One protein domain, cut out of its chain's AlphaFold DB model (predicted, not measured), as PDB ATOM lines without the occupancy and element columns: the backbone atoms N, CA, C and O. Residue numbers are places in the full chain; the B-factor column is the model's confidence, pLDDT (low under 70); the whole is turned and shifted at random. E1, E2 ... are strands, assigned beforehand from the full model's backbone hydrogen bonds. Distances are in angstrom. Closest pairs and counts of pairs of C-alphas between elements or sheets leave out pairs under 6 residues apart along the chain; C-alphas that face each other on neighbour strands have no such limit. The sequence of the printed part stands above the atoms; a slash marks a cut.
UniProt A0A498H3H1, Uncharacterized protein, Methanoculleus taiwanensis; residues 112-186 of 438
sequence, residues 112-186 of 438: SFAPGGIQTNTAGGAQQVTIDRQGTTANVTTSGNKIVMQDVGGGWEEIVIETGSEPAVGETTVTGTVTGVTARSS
ATOM      1  N   SER A 112     168.766 203.244 172.008       90.31
ATOM      2  CA  SER A 112     167.811 204.122 172.697       90.31
ATOM      3  C   SER A 112     167.746 203.794 174.187       90.31
ATOM      4  O   SER A 112     167.402 202.673 174.548       90.31
ATOM      5  N   PHE A 113     168.004 204.765 175.071       89.50
ATOM      6  CA  PHE A 113     167.935 204.552 176.529       89.50
ATOM      7  C   PHE A 113     166.517 204.688 177.126       89.50
ATOM      8  O   PHE A 113     166.347 204.735 178.340       89.50
ATOM      9  N   ALA A 114     165.483 204.647 176.276       86.88
ATOM     10  CA  ALA A 114     164.090 204.385 176.655       86.88
ATOM     11  C   ALA A 114     163.576 203.018 176.146       86.88
ATOM     12  O   ALA A 114     162.677 202.987 175.301       86.88
ATOM     13  N   PRO A 115     164.118 201.879 176.614       84.62
ATOM     14  CA  PRO A 115     163.436 200.599 176.462       84.62
ATOM     15  C   PRO A 115     162.166 200.569 177.328       84.62
ATOM     16  O   PRO A 115     162.072 201.240 178.359       84.62
ATOM     17  N   GLY A 116     161.174 199.777 176.914       86.19
ATOM     18  CA  GLY A 116     159.910 199.653 177.642       86.19
ATOM     19  C   GLY A 116     160.109 199.182 179.088       86.19
ATOM     20  O   GLY A 116     161.004 198.387 179.374       86.19
ATOM     21  N   GLY A 117     159.267 199.669 179.999       88.31
ATOM     22  CA  GLY A 117     159.192 199.214 181.391       88.31
ATOM     23  C   GLY A 117     160.287 199.720 182.335       88.31
ATOM     24  O   GLY A 117     160.094 199.611 183.544       88.31
ATOM     25  N   ILE A 118     161.390 200.305 181.849       93.06
ATOM     26  CA  ILE A 118     162.410 200.909 182.723       93.06
ATOM     27  C   ILE A 118     161.979 202.315 183.159       93.06
ATOM     28  O   ILE A 118     161.581 203.148 182.347       93.06
ATOM     29  N   GLN A 119     162.100 202.591 184.457       92.12
ATOM     30  CA  GLN A 119     161.940 203.908 185.063       92.12
ATOM     31  C   GLN A 119     163.091 204.185 186.035       92.12
ATOM     32  O   GLN A 119     163.509 203.305 186.787       92.12
ATOM     33  N   THR A 120     163.568 205.428 186.060       93.88
ATOM     34  CA  THR A 120     164.636 205.895 186.957       93.88
ATOM     35  C   THR A 120     164.181 207.103 187.760       93.88
ATOM     36  O   THR A 120     163.554 208.012 187.215       93.88
ATOM     37  N   ASN A 121     164.548 207.165 189.037       93.56
ATOM     38  CA  ASN A 121     164.460 208.391 189.831       93.56
ATOM     39  C   ASN A 121     165.680 208.539 190.753       93.56
ATOM     40  O   ASN A 121     166.483 207.618 190.891       93.56
ATOM     41  N   THR A 122     165.844 209.706 191.374       92.88
ATOM     42  CA  THR A 122     166.928 209.952 192.335       92.88
ATOM     43  C   THR A 122     166.367 209.938 193.753       92.88
ATOM     44  O   THR A 122     165.482 210.730 194.079       92.88
ATOM     45  N   ALA A 123     166.902 209.077 194.617       86.88
ATOM     46  CA  ALA A 123     166.525 208.993 196.027       86.88
ATOM     47  C   ALA A 123     167.777 208.885 196.905       86.88
ATOM     48  O   ALA A 123     168.671 208.087 196.637       86.88
ATOM     49  N   GLY A 124     167.863 209.716 197.950       83.44
ATOM     50  CA  GLY A 124     169.017 209.735 198.862       83.44
ATOM     51  C   GLY A 124     170.344 210.189 198.233       83.44
ATOM     52  O   GLY A 124     171.388 210.002 198.847       83.44
ATOM     53  N   GLY A 125     170.316 210.776 197.029       87.12
ATOM     54  CA  GLY A 125     171.515 211.144 196.264       87.12
ATOM     55  C   GLY A 125     172.045 210.049 195.330       87.12
ATOM     56  O   GLY A 125     173.055 210.275 194.677       87.12
ATOM     57  N   ALA A 126     171.364 208.902 195.232       92.88
ATOM     58  CA  ALA A 126     171.677 207.834 194.283       92.88
ATOM     59  C   ALA A 126     170.514 207.603 193.304       92.88
ATOM     60  O   ALA A 126     169.349 207.859 193.631       92.88
ATOM     61  N   GLN A 127     170.825 207.097 192.112       96.31
ATOM     62  CA  GLN A 127     169.819 206.660 191.151       96.31
ATOM     63  C   GLN A 127     169.177 205.345 191.628       96.31
ATOM     64  O   GLN A 127     169.866 204.395 191.996       96.31
ATOM     65  N   GLN A 128     167.850 205.280 191.621       96.25
ATOM     66  CA  GLN A 128     167.080 204.049 191.781       96.25
ATOM     67  C   GLN A 128     166.485 203.674 190.427       96.25
ATOM     68  O   GLN A 128     165.966 204.542 189.720       96.25
ATOM     69  N   VAL A 129     166.502 202.384 190.099       96.44
ATOM     70  CA  VAL A 129     165.764 201.835 188.961       96.44
ATOM     71  C   VAL A 129     164.506 201.109 189.439       96.44
ATOM     72  O   VAL A 129     164.475 200.505 190.512       96.44
ATOM     73  N   THR A 130     163.458 201.164 188.626       96.50
ATOM     74  CA  THR A 130     162.281 200.296 188.682       96.50
ATOM     75  C   THR A 130     162.038 199.737 187.289       96.50
ATOM     76  O   THR A 130     161.973 200.494 186.327       96.50
ATOM     77  N   ILE A 131     161.917 198.417 187.178       96.81
ATOM     78  CA  ILE A 131     161.640 197.716 185.923       96.81
ATOM     79  C   ILE A 131     160.287 197.030 186.062       96.81
ATOM     80  O   ILE A 131     160.149 196.098 186.855       96.81
ATOM     81  N   ASP A 132     159.300 197.487 185.298       95.75
ATOM     82  CA  ASP A 132     158.018 196.808 185.130       95.75
ATOM     83  C   ASP A 132     158.148 195.688 184.086       95.75
ATOM     84  O   ASP A 132     158.347 195.931 182.892       95.75
ATOM     85  N   ARG A 133     157.995 194.444 184.550       94.44
ATOM     86  CA  ARG A 133     158.043 193.214 183.749       94.44
ATOM     87  C   ARG A 133     156.830 193.045 182.825       94.44
ATOM     88  O   ARG A 133     156.803 192.089 182.058       94.44
ATOM     89  N   GLN A 134     155.803 193.889 182.934       92.31
ATOM     90  CA  GLN A 134     154.657 193.942 182.013       92.31
ATOM     91  C   GLN A 134     154.780 195.096 181.004       92.31
ATOM     92  O   GLN A 134     154.220 195.019 179.914       92.31
ATOM     93  N   GLY A 135     155.531 196.147 181.346       90.81
ATOM     94  CA  GLY A 135     155.824 197.283 180.469       90.81
ATOM     95  C   GLY A 135     157.010 197.074 179.519       90.81
ATOM     96  O   GLY A 135     157.257 197.930 178.668       90.81
ATOM     97  N   THR A 136     157.755 195.972 179.658       92.62
ATOM     98  CA  THR A 136     158.957 195.653 178.871       92.62
ATOM     99  C   THR A 136     158.774 194.411 177.998       92.62
ATOM    100  O   THR A 136     158.043 193.492 178.360       92.62
ATOM    101  N   THR A 137     159.474 194.360 176.862       90.50
ATOM    102  CA  THR A 137     159.649 193.137 176.056       90.50
ATOM    103  C   THR A 137     160.844 192.297 176.506       90.50
ATOM    104  O   THR A 137     160.970 191.155 176.077       90.50
ATOM    105  N   ALA A 138     161.715 192.854 177.353       94.25
ATOM    106  CA  ALA A 138     162.973 192.237 177.740       94.25
ATOM    107  C   ALA A 138     162.791 190.995 178.630       94.25
ATOM    108  O   ALA A 138     161.979 190.971 179.562       94.25
ATOM    109  N   ASN A 139     163.648 189.998 178.430       94.62
ATOM    110  CA  ASN A 139     163.818 188.861 179.325       94.62
ATOM    111  C   ASN A 139     164.565 189.296 180.601       94.62
ATOM    112  O   ASN A 139     165.788 189.209 180.701       94.62
ATOM    113  N   VAL A 140     163.813 189.802 181.586       96.62
ATOM    114  CA  VAL A 140     164.351 190.288 182.870       96.62
ATOM    115  C   VAL A 140     164.626 189.135 183.840       96.62
ATOM    116  O   VAL A 140     163.712 188.404 184.235       96.62
ATOM    117  N   THR A 141     165.858 189.030 184.328       96.12
ATOM    118  CA  THR A 141     166.292 188.102 185.385       96.12
ATOM    119  C   THR A 141     167.124 188.833 186.446       96.12
ATOM    120  O   THR A 141     167.553 189.969 186.247       96.12
ATOM    121  N   THR A 142     167.338 188.204 187.602       95.88
ATOM    122  CA  THR A 142     168.175 188.736 188.691       95.88
ATOM    123  C   THR A 142     169.200 187.695 189.119       95.88
ATOM    124  O   THR A 142     168.869 186.516 189.239       95.88
ATOM    125  N   SER A 143     170.438 188.125 189.359       93.31
ATOM    126  CA  SER A 143     171.549 187.256 189.757       93.31
ATOM    127  C   SER A 143     172.451 187.994 190.746       93.31
ATOM    128  O   SER A 143     173.211 188.886 190.367       93.31
ATOM    129  N   GLY A 144     172.326 187.664 192.035       94.38
ATOM    130  CA  GLY A 144     172.990 188.402 193.111       94.38
ATOM    131  C   GLY A 144     172.611 189.884 193.086       94.38
ATOM    132  O   GLY A 144     171.434 190.227 193.053       94.38
ATOM    133  N   ASN A 145     173.605 190.771 193.049       96.31
ATOM    134  CA  ASN A 145     173.404 192.220 192.976       96.31
ATOM    135  C   ASN A 145     173.210 192.758 191.540       96.31
ATOM    136  O   ASN A 145     173.482 193.929 191.287       96.31
ATOM    137  N   LYS A 146     172.808 191.918 190.578       97.62
ATOM    138  CA  LYS A 146     172.599 192.328 189.182       97.62
ATOM    139  C   LYS A 146     171.177 192.061 188.716       97.62
ATOM    140  O   LYS A 146     170.635 190.979 188.951       97.62
ATOM    141  N   ILE A 147     170.615 193.017 187.982       97.75
ATOM    142  CA  ILE A 147     169.428 192.822 187.150       97.75
ATOM    143  C   ILE A 147     169.915 192.688 185.708       97.75
ATOM    144  O   ILE A 147     170.580 193.584 185.197       97.75
ATOM    145  N   VAL A 148     169.614 191.564 185.063       97.56
ATOM    146  CA  VAL A 148     170.009 191.273 183.680       97.56
ATOM    147  C   VAL A 148     168.762 191.328 182.811       97.56
ATOM    148  O   VAL A 148     167.784 190.633 183.080       97.56
ATOM    149  N   MET A 149     168.791 192.160 181.779       96.88
ATOM    150  CA  MET A 149     167.735 192.300 180.785       96.88
ATOM    151  C   MET A 149     168.304 191.880 179.432       96.88
ATOM    152  O   MET A 149     169.256 192.496 178.961       96.88
ATOM    153  N   GLN A 150     167.740 190.840 178.826       96.75
ATOM    154  CA  GLN A 150     168.082 190.370 177.475       96.75
ATOM    155  C   GLN A 150     166.923 190.658 176.514       96.75
ATOM    156  O   GLN A 150     165.812 190.919 176.973       96.75
ATOM    157  N   ASP A 151     167.172 190.661 175.202       93.56
ATOM    158  CA  ASP A 151     166.173 190.996 174.170       93.56
ATOM    159  C   ASP A 151     165.546 192.392 174.391       93.56
ATOM    160  O   ASP A 151     164.340 192.608 174.236       93.56
ATOM    161  N   VAL A 152     166.370 193.350 174.834       92.88
ATOM    162  CA  VAL A 152     165.913 194.655 175.348       92.88
ATOM    163  C   VAL A 152     165.250 195.508 174.262       92.88
ATOM    164  O   VAL A 152     164.292 196.236 174.538       92.88
ATOM    165  N   GLY A 153     165.725 195.387 173.023       88.25
ATOM    166  CA  GLY A 153     165.220 196.127 171.877       88.25
ATOM    167  C   GLY A 153     165.694 197.582 171.854       88.25
ATOM    168  O   GLY A 153     166.514 198.019 172.660       88.25
ATOM    169  N   GLY A 154     165.211 198.345 170.868       85.19
ATOM    170  CA  GLY A 154     165.640 199.735 170.672       85.19
ATOM    171  C   GLY A 154     167.153 199.881 170.458       85.19
ATOM    172  O   GLY A 154     167.730 200.846 170.952       85.19
ATOM    173  N   GLY A 155     167.776 198.897 169.799       90.06
ATOM    174  CA  GLY A 155     169.220 198.801 169.552       90.06
ATOM    175  C   GLY A 155     170.022 198.044 170.613       90.06
ATOM    176  O   GLY A 155     171.183 197.729 170.364       90.06
ATOM    177  N   TRP A 156     169.431 197.712 171.765       95.44
ATOM    178  CA  TRP A 156     170.098 196.960 172.829       95.44
ATOM    179  C   TRP A 156     169.767 195.467 172.776       95.44
ATOM    180  O   TRP A 156     168.601 195.073 172.827       95.44
ATOM    181  N   GLU A 157     170.809 194.641 172.748       95.94
ATOM    182  CA  GLU A 157     170.705 193.192 172.919       95.94
ATOM    183  C   GLU A 157     170.552 192.853 174.407       95.94
ATOM    184  O   GLU A 157     169.731 192.026 174.805       95.94
ATOM    185  N   GLU A 158     171.347 193.524 175.246       97.19
ATOM    186  CA  GLU A 158     171.492 193.210 176.661       97.19
ATOM    187  C   GLU A 158     171.814 194.466 177.480       97.19
ATOM    188  O   GLU A 158     172.696 195.250 177.123       97.19
ATOM    189  N   ILE A 159     171.122 194.645 178.606       97.50
ATOM    190  CA  ILE A 159     171.440 195.648 179.626       97.50
ATOM    191  C   ILE A 159     171.545 194.943 180.978       97.50
ATOM    192  O   ILE A 159     170.606 194.295 181.441       97.50
ATOM    193  N   VAL A 160     172.692 195.096 181.632       97.88
ATOM    194  CA  VAL A 160     172.970 194.603 182.980       97.88
ATOM    195  C   VAL A 160     173.096 195.800 183.909       97.88
ATOM    196  O   VAL A 160     174.016 196.603 183.773       97.88
ATOM    197  N   ILE A 161     172.183 195.917 184.865       97.94
ATOM    198  CA  ILE A 161     172.213 196.954 185.897       97.94
ATOM    199  C   ILE A 161     172.805 196.335 187.159       97.94
ATOM    200  O   ILE A 161     172.249 195.385 187.714       97.94
ATOM    201  N   GLU A 162     173.933 196.870 187.612       97.94
ATOM    202  CA  GLU A 162     174.523 196.523 188.900       97.94
ATOM    203  C   GLU A 162     173.914 197.391 189.997       97.94
ATOM    204  O   GLU A 162     173.773 198.609 189.845       97.94
ATOM    205  N   THR A 163     173.554 196.758 191.111       97.44
ATOM    206  CA  THR A 163     172.918 197.414 192.250       97.44
ATOM    207  C   THR A 163     173.738 197.272 193.530       97.44
ATOM    208  O   THR A 163     174.491 196.315 193.714       97.44
ATOM    209  N   GLY A 164     173.576 198.223 194.455       94.06
ATOM    210  CA  GLY A 164     174.315 198.257 195.730       94.06
ATOM    211  C   GLY A 164     173.936 197.156 196.736       94.06
ATOM    212  O   GLY A 164     174.628 196.961 197.734       94.06
ATOM    213  N   SER A 165     172.848 196.433 196.477       94.12
ATOM    214  CA  SER A 165     172.383 195.249 197.208       94.12
ATOM    215  C   SER A 165     171.757 194.255 196.226       94.12
ATOM    216  O   SER A 165     171.648 194.545 195.034       94.12
ATOM    217  N   GLU A 166     171.291 193.104 196.716       96.06
ATOM    218  CA  GLU A 166     170.349 192.270 195.959       96.06
ATOM    219  C   GLU A 166     169.088 193.096 195.598       96.06
ATOM    220  O   GLU A 166     168.605 193.847 196.460       96.06
ATOM    221  N   PRO A 167     168.584 193.038 194.346       96.75
ATOM    222  CA  PRO A 167     167.382 193.759 193.926       96.75
ATOM    223  C   PRO A 167     166.122 193.295 194.662       96.75
ATOM    224  O   PRO A 167     165.926 192.103 194.903       96.75
ATOM    225  N   ALA A 168     165.207 194.221 194.946       96.25
ATOM    226  CA  ALA A 168     163.893 193.874 195.470       96.25
ATOM    227  C   ALA A 168     162.992 193.385 194.323       96.25
ATOM    228  O   ALA A 168     162.616 194.156 193.439       96.25
ATOM    229  N   VAL A 169     162.646 192.094 194.342       95.81
ATOM    230  CA  VAL A 169     161.771 191.453 193.349       95.81
ATOM    231  C   VAL A 169     160.341 191.367 193.892       95.81
ATOM    232  O   VAL A 169     160.080 190.670 194.871       95.81
ATOM    233  N   GLY A 170     159.417 192.083 193.251       92.69
ATOM    234  CA  GLY A 170     157.971 191.944 193.426       92.69
ATOM    235  C   GLY A 170     157.340 191.051 192.350       92.69
ATOM    236  O   GLY A 170     158.030 190.473 191.514       92.69
ATOM    237  N   GLU A 171     156.007 190.952 192.346       89.69
ATOM    238  CA  GLU A 171     155.269 190.106 191.388       89.69
ATOM    239  C   GLU A 171     155.419 190.582 189.931       89.69
ATOM    240  O   GLU A 171     155.591 189.770 189.024       89.69
ATOM    241  N   THR A 172     155.384 191.901 189.707       92.62
ATOM    242  CA  THR A 172     155.524 192.522 188.377       92.62
ATOM    243  C   THR A 172     156.724 193.456 188.257       92.62
ATOM    244  O   THR A 172     157.088 193.806 187.140       92.62
ATOM    245  N   THR A 173     157.364 193.853 189.358       96.31
ATOM    246  CA  THR A 173     158.441 194.854 189.360       96.31
ATOM    247  C   THR A 173     159.747 194.321 189.935       96.31
ATOM    248  O   THR A 173     159.753 193.476 190.828       96.31
ATOM    249  N   VAL A 174     160.871 194.846 189.447       97.06
ATOM    250  CA  VAL A 174     162.196 194.683 190.068       97.06
ATOM    251  C   VAL A 174     162.765 196.071 190.346       97.06
ATOM    252  O   VAL A 174     162.727 196.926 189.459       97.06
ATOM    253  N   THR A 175     163.275 196.322 191.553       96.44
ATOM    254  CA  THR A 175     163.837 197.632 191.931       96.44
ATOM    255  C   THR A 175     165.194 197.516 192.623       96.44
ATOM    256  O   THR A 175     165.520 196.493 193.226       96.44
ATOM    257  N   GLY A 176     166.004 198.574 192.543       96.38
ATOM    258  CA  GLY A 176     167.292 198.636 193.234       96.38
ATOM    259  C   GLY A 176     168.033 199.956 193.034       96.38
ATOM    260  O   GLY A 176     167.763 200.702 192.092       96.38
ATOM    261  N   THR A 177     168.984 200.240 193.928       97.19
ATOM    262  CA  THR A 177     169.883 201.399 193.822       97.19
ATOM    263  C   THR A 177     171.008 201.084 192.848       97.19
ATOM    264  O   THR A 177     171.783 200.167 193.117       97.19
ATOM    265  N   VAL A 178     171.098 201.829 191.748       97.62
ATOM    266  CA  VAL A 178     172.087 201.625 190.681       97.62
ATOM    267  C   VAL A 178     173.480 202.033 191.166       97.62
ATOM    268  O   VAL A 178     173.650 203.089 191.772       97.62
ATOM    269  N   THR A 179     174.474 201.190 190.889       97.38
ATOM    270  CA  THR A 179     175.903 201.449 191.153       97.38
ATOM    271  C   THR A 179     176.783 201.320 189.909       97.38
ATOM    272  O   THR A 179     177.962 201.661 189.957       97.38
ATOM    273  N   GLY A 180     176.222 200.818 188.810       97.44
ATOM    274  CA  GLY A 180     176.863 200.716 187.505       97.44
ATOM    275  C   GLY A 180     175.918 200.076 186.493       97.44
ATOM    276  O   GLY A 180     174.942 199.423 186.867       97.44
ATOM    277  N   VAL A 181     176.189 200.265 185.205       98.00
ATOM    278  CA  VAL A 181     175.424 199.648 184.114       98.00
ATOM    279  C   VAL A 181     176.377 199.187 183.022       98.00
ATOM    280  O   VAL A 181     177.229 199.959 182.580       98.00
ATOM    281  N   THR A 182     176.190 197.963 182.535       98.00
ATOM    282  CA  THR A 182     176.773 197.492 181.276       98.00
ATOM    283  C   THR A 182     175.664 197.368 180.232       98.00
ATOM    284  O   THR A 182     174.623 196.784 180.518       98.00
ATOM    285  N   ALA A 183     175.860 197.906 179.029       97.75
ATOM    286  CA  ALA A 183     174.870 197.848 177.947       97.75
ATOM    287  C   ALA A 183     175.539 197.423 176.636       97.75
ATOM    288  O   ALA A 183     176.526 198.037 176.237       97.75
ATOM    289  N   ARG A 184     175.028 196.378 175.976       98.06
ATOM    290  CA  ARG A 184     175.589 195.793 174.748       98.06
ATOM    291  C   ARG A 184     174.583 195.892 173.606       98.06
ATOM    292  O   ARG A 184     173.443 195.440 173.745       98.06
ATOM    293  N   SER A 185     174.982 196.535 172.513       97.00
ATOM    294  CA  SER A 185     174.112 196.748 171.356       97.00
ATOM    295  C   SER A 185     173.823 195.434 170.631       97.00
ATOM    296  O   SER A 185     174.584 194.476 170.743       97.00
ATOM    297  N   SER A 186     172.765 195.399 169.825       94.25
ATOM    298  CA  SER A 186     172.722 194.458 168.703       94.25
ATOM    299  C   SER A 186     173.762 194.900 167.644       94.25
ATOM    300  O   SER A 186     174.074 196.097 167.569       94.25
TER     301      SER A 186
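AT A GLANCE: This is residues 112 to 186 of the 438 residues of an uncharacterized protein of Methanoculleus taiwanensis (UniProt A0A498H3H1). This is one strongly twisted sheet of six strands folded back on itself: the hairpin E1 and E2 makes a small leaf that is partly face to face with a larger leaf of E5, E4 and E3, and the sharply bent strand E6 is the hinge that belongs to both. The fold is not a closed ring, for the edge strands E1 and E3 stay apart. The printed part has 75 residues with six named strands, E1 to E6 along the chain, and no named helix; the sheet's order is E1, E2, E6, E5, E4, E3, antiparallel throughout, and the class is all strand. The whole is compact, with a radius of gyration of the C-alphas of 11.3 A, and rounded, spanning 33 by 24 by 21 A.

IN THESE COORDINATES: Find C-alpha 118 at (162.410, 200.909, 182.723); from there E1, residues 118 to 123, runs 16.1 A. E2, residues 126 to 132, returns over 19.8 A. Next look for E3, residues 139 to 143, which begins at C-alpha 139, (163.818, 188.861, 179.325), and is 13.1 A long. E4, residues 146 to 153, covers 19.2 A and bends by 56 degrees at residue 150. E5, residues 156 to 163, covers 19.6 A. E6, residues 173 to 185, is the longest strand by residues; it bends by 111 degrees at residue 177 and ends at C-alpha 185, (174.112, 196.748, 171.356), 23.9 A from its first C-alpha.

HOW THE PARTS SIT: Start at the hairpin of E1 and E2, antiparallel at 151 degrees, where N 119 and O 130 are 2.8 A apart. E6 is staggered: its residues 173 to 177 pair with E2, and N 131 and O 174 stand at 2.8 A. Its residues 178 to 185 pair with E5, and there N 182 and O 160 are 2.8 A apart. From E5 step to E4, antiparallel at 162 degrees, with N 149 and O 159 at 2.8 A, then to E3, at 165 degrees to E4, with N 141 and O 148 at 2.8 A. E3, E4, E5 and E6 form a meander, each strand the antiparallel neighbour of the one before. In this folded sheet, one sheet bent back into two leaves, E1 and E2 face E5, E4 and E3, with 12 pairs of C-alphas within 11 A. E2 and E3 are only just apart, closest at 8.5 A. Outside the named strands, residues 168 to 169 pair antiparallel with residues 174 to 175 of E6.

THE WHOLE: The two C-alphas farthest apart, those of Gly 124 and Ser 186, are 34.0 A apart. The printed part has no cut and no long link; E5 to E6, with 9 residues between, is short. The mean pLDDT of the printed part is 94.2, and no printed residue is under 70.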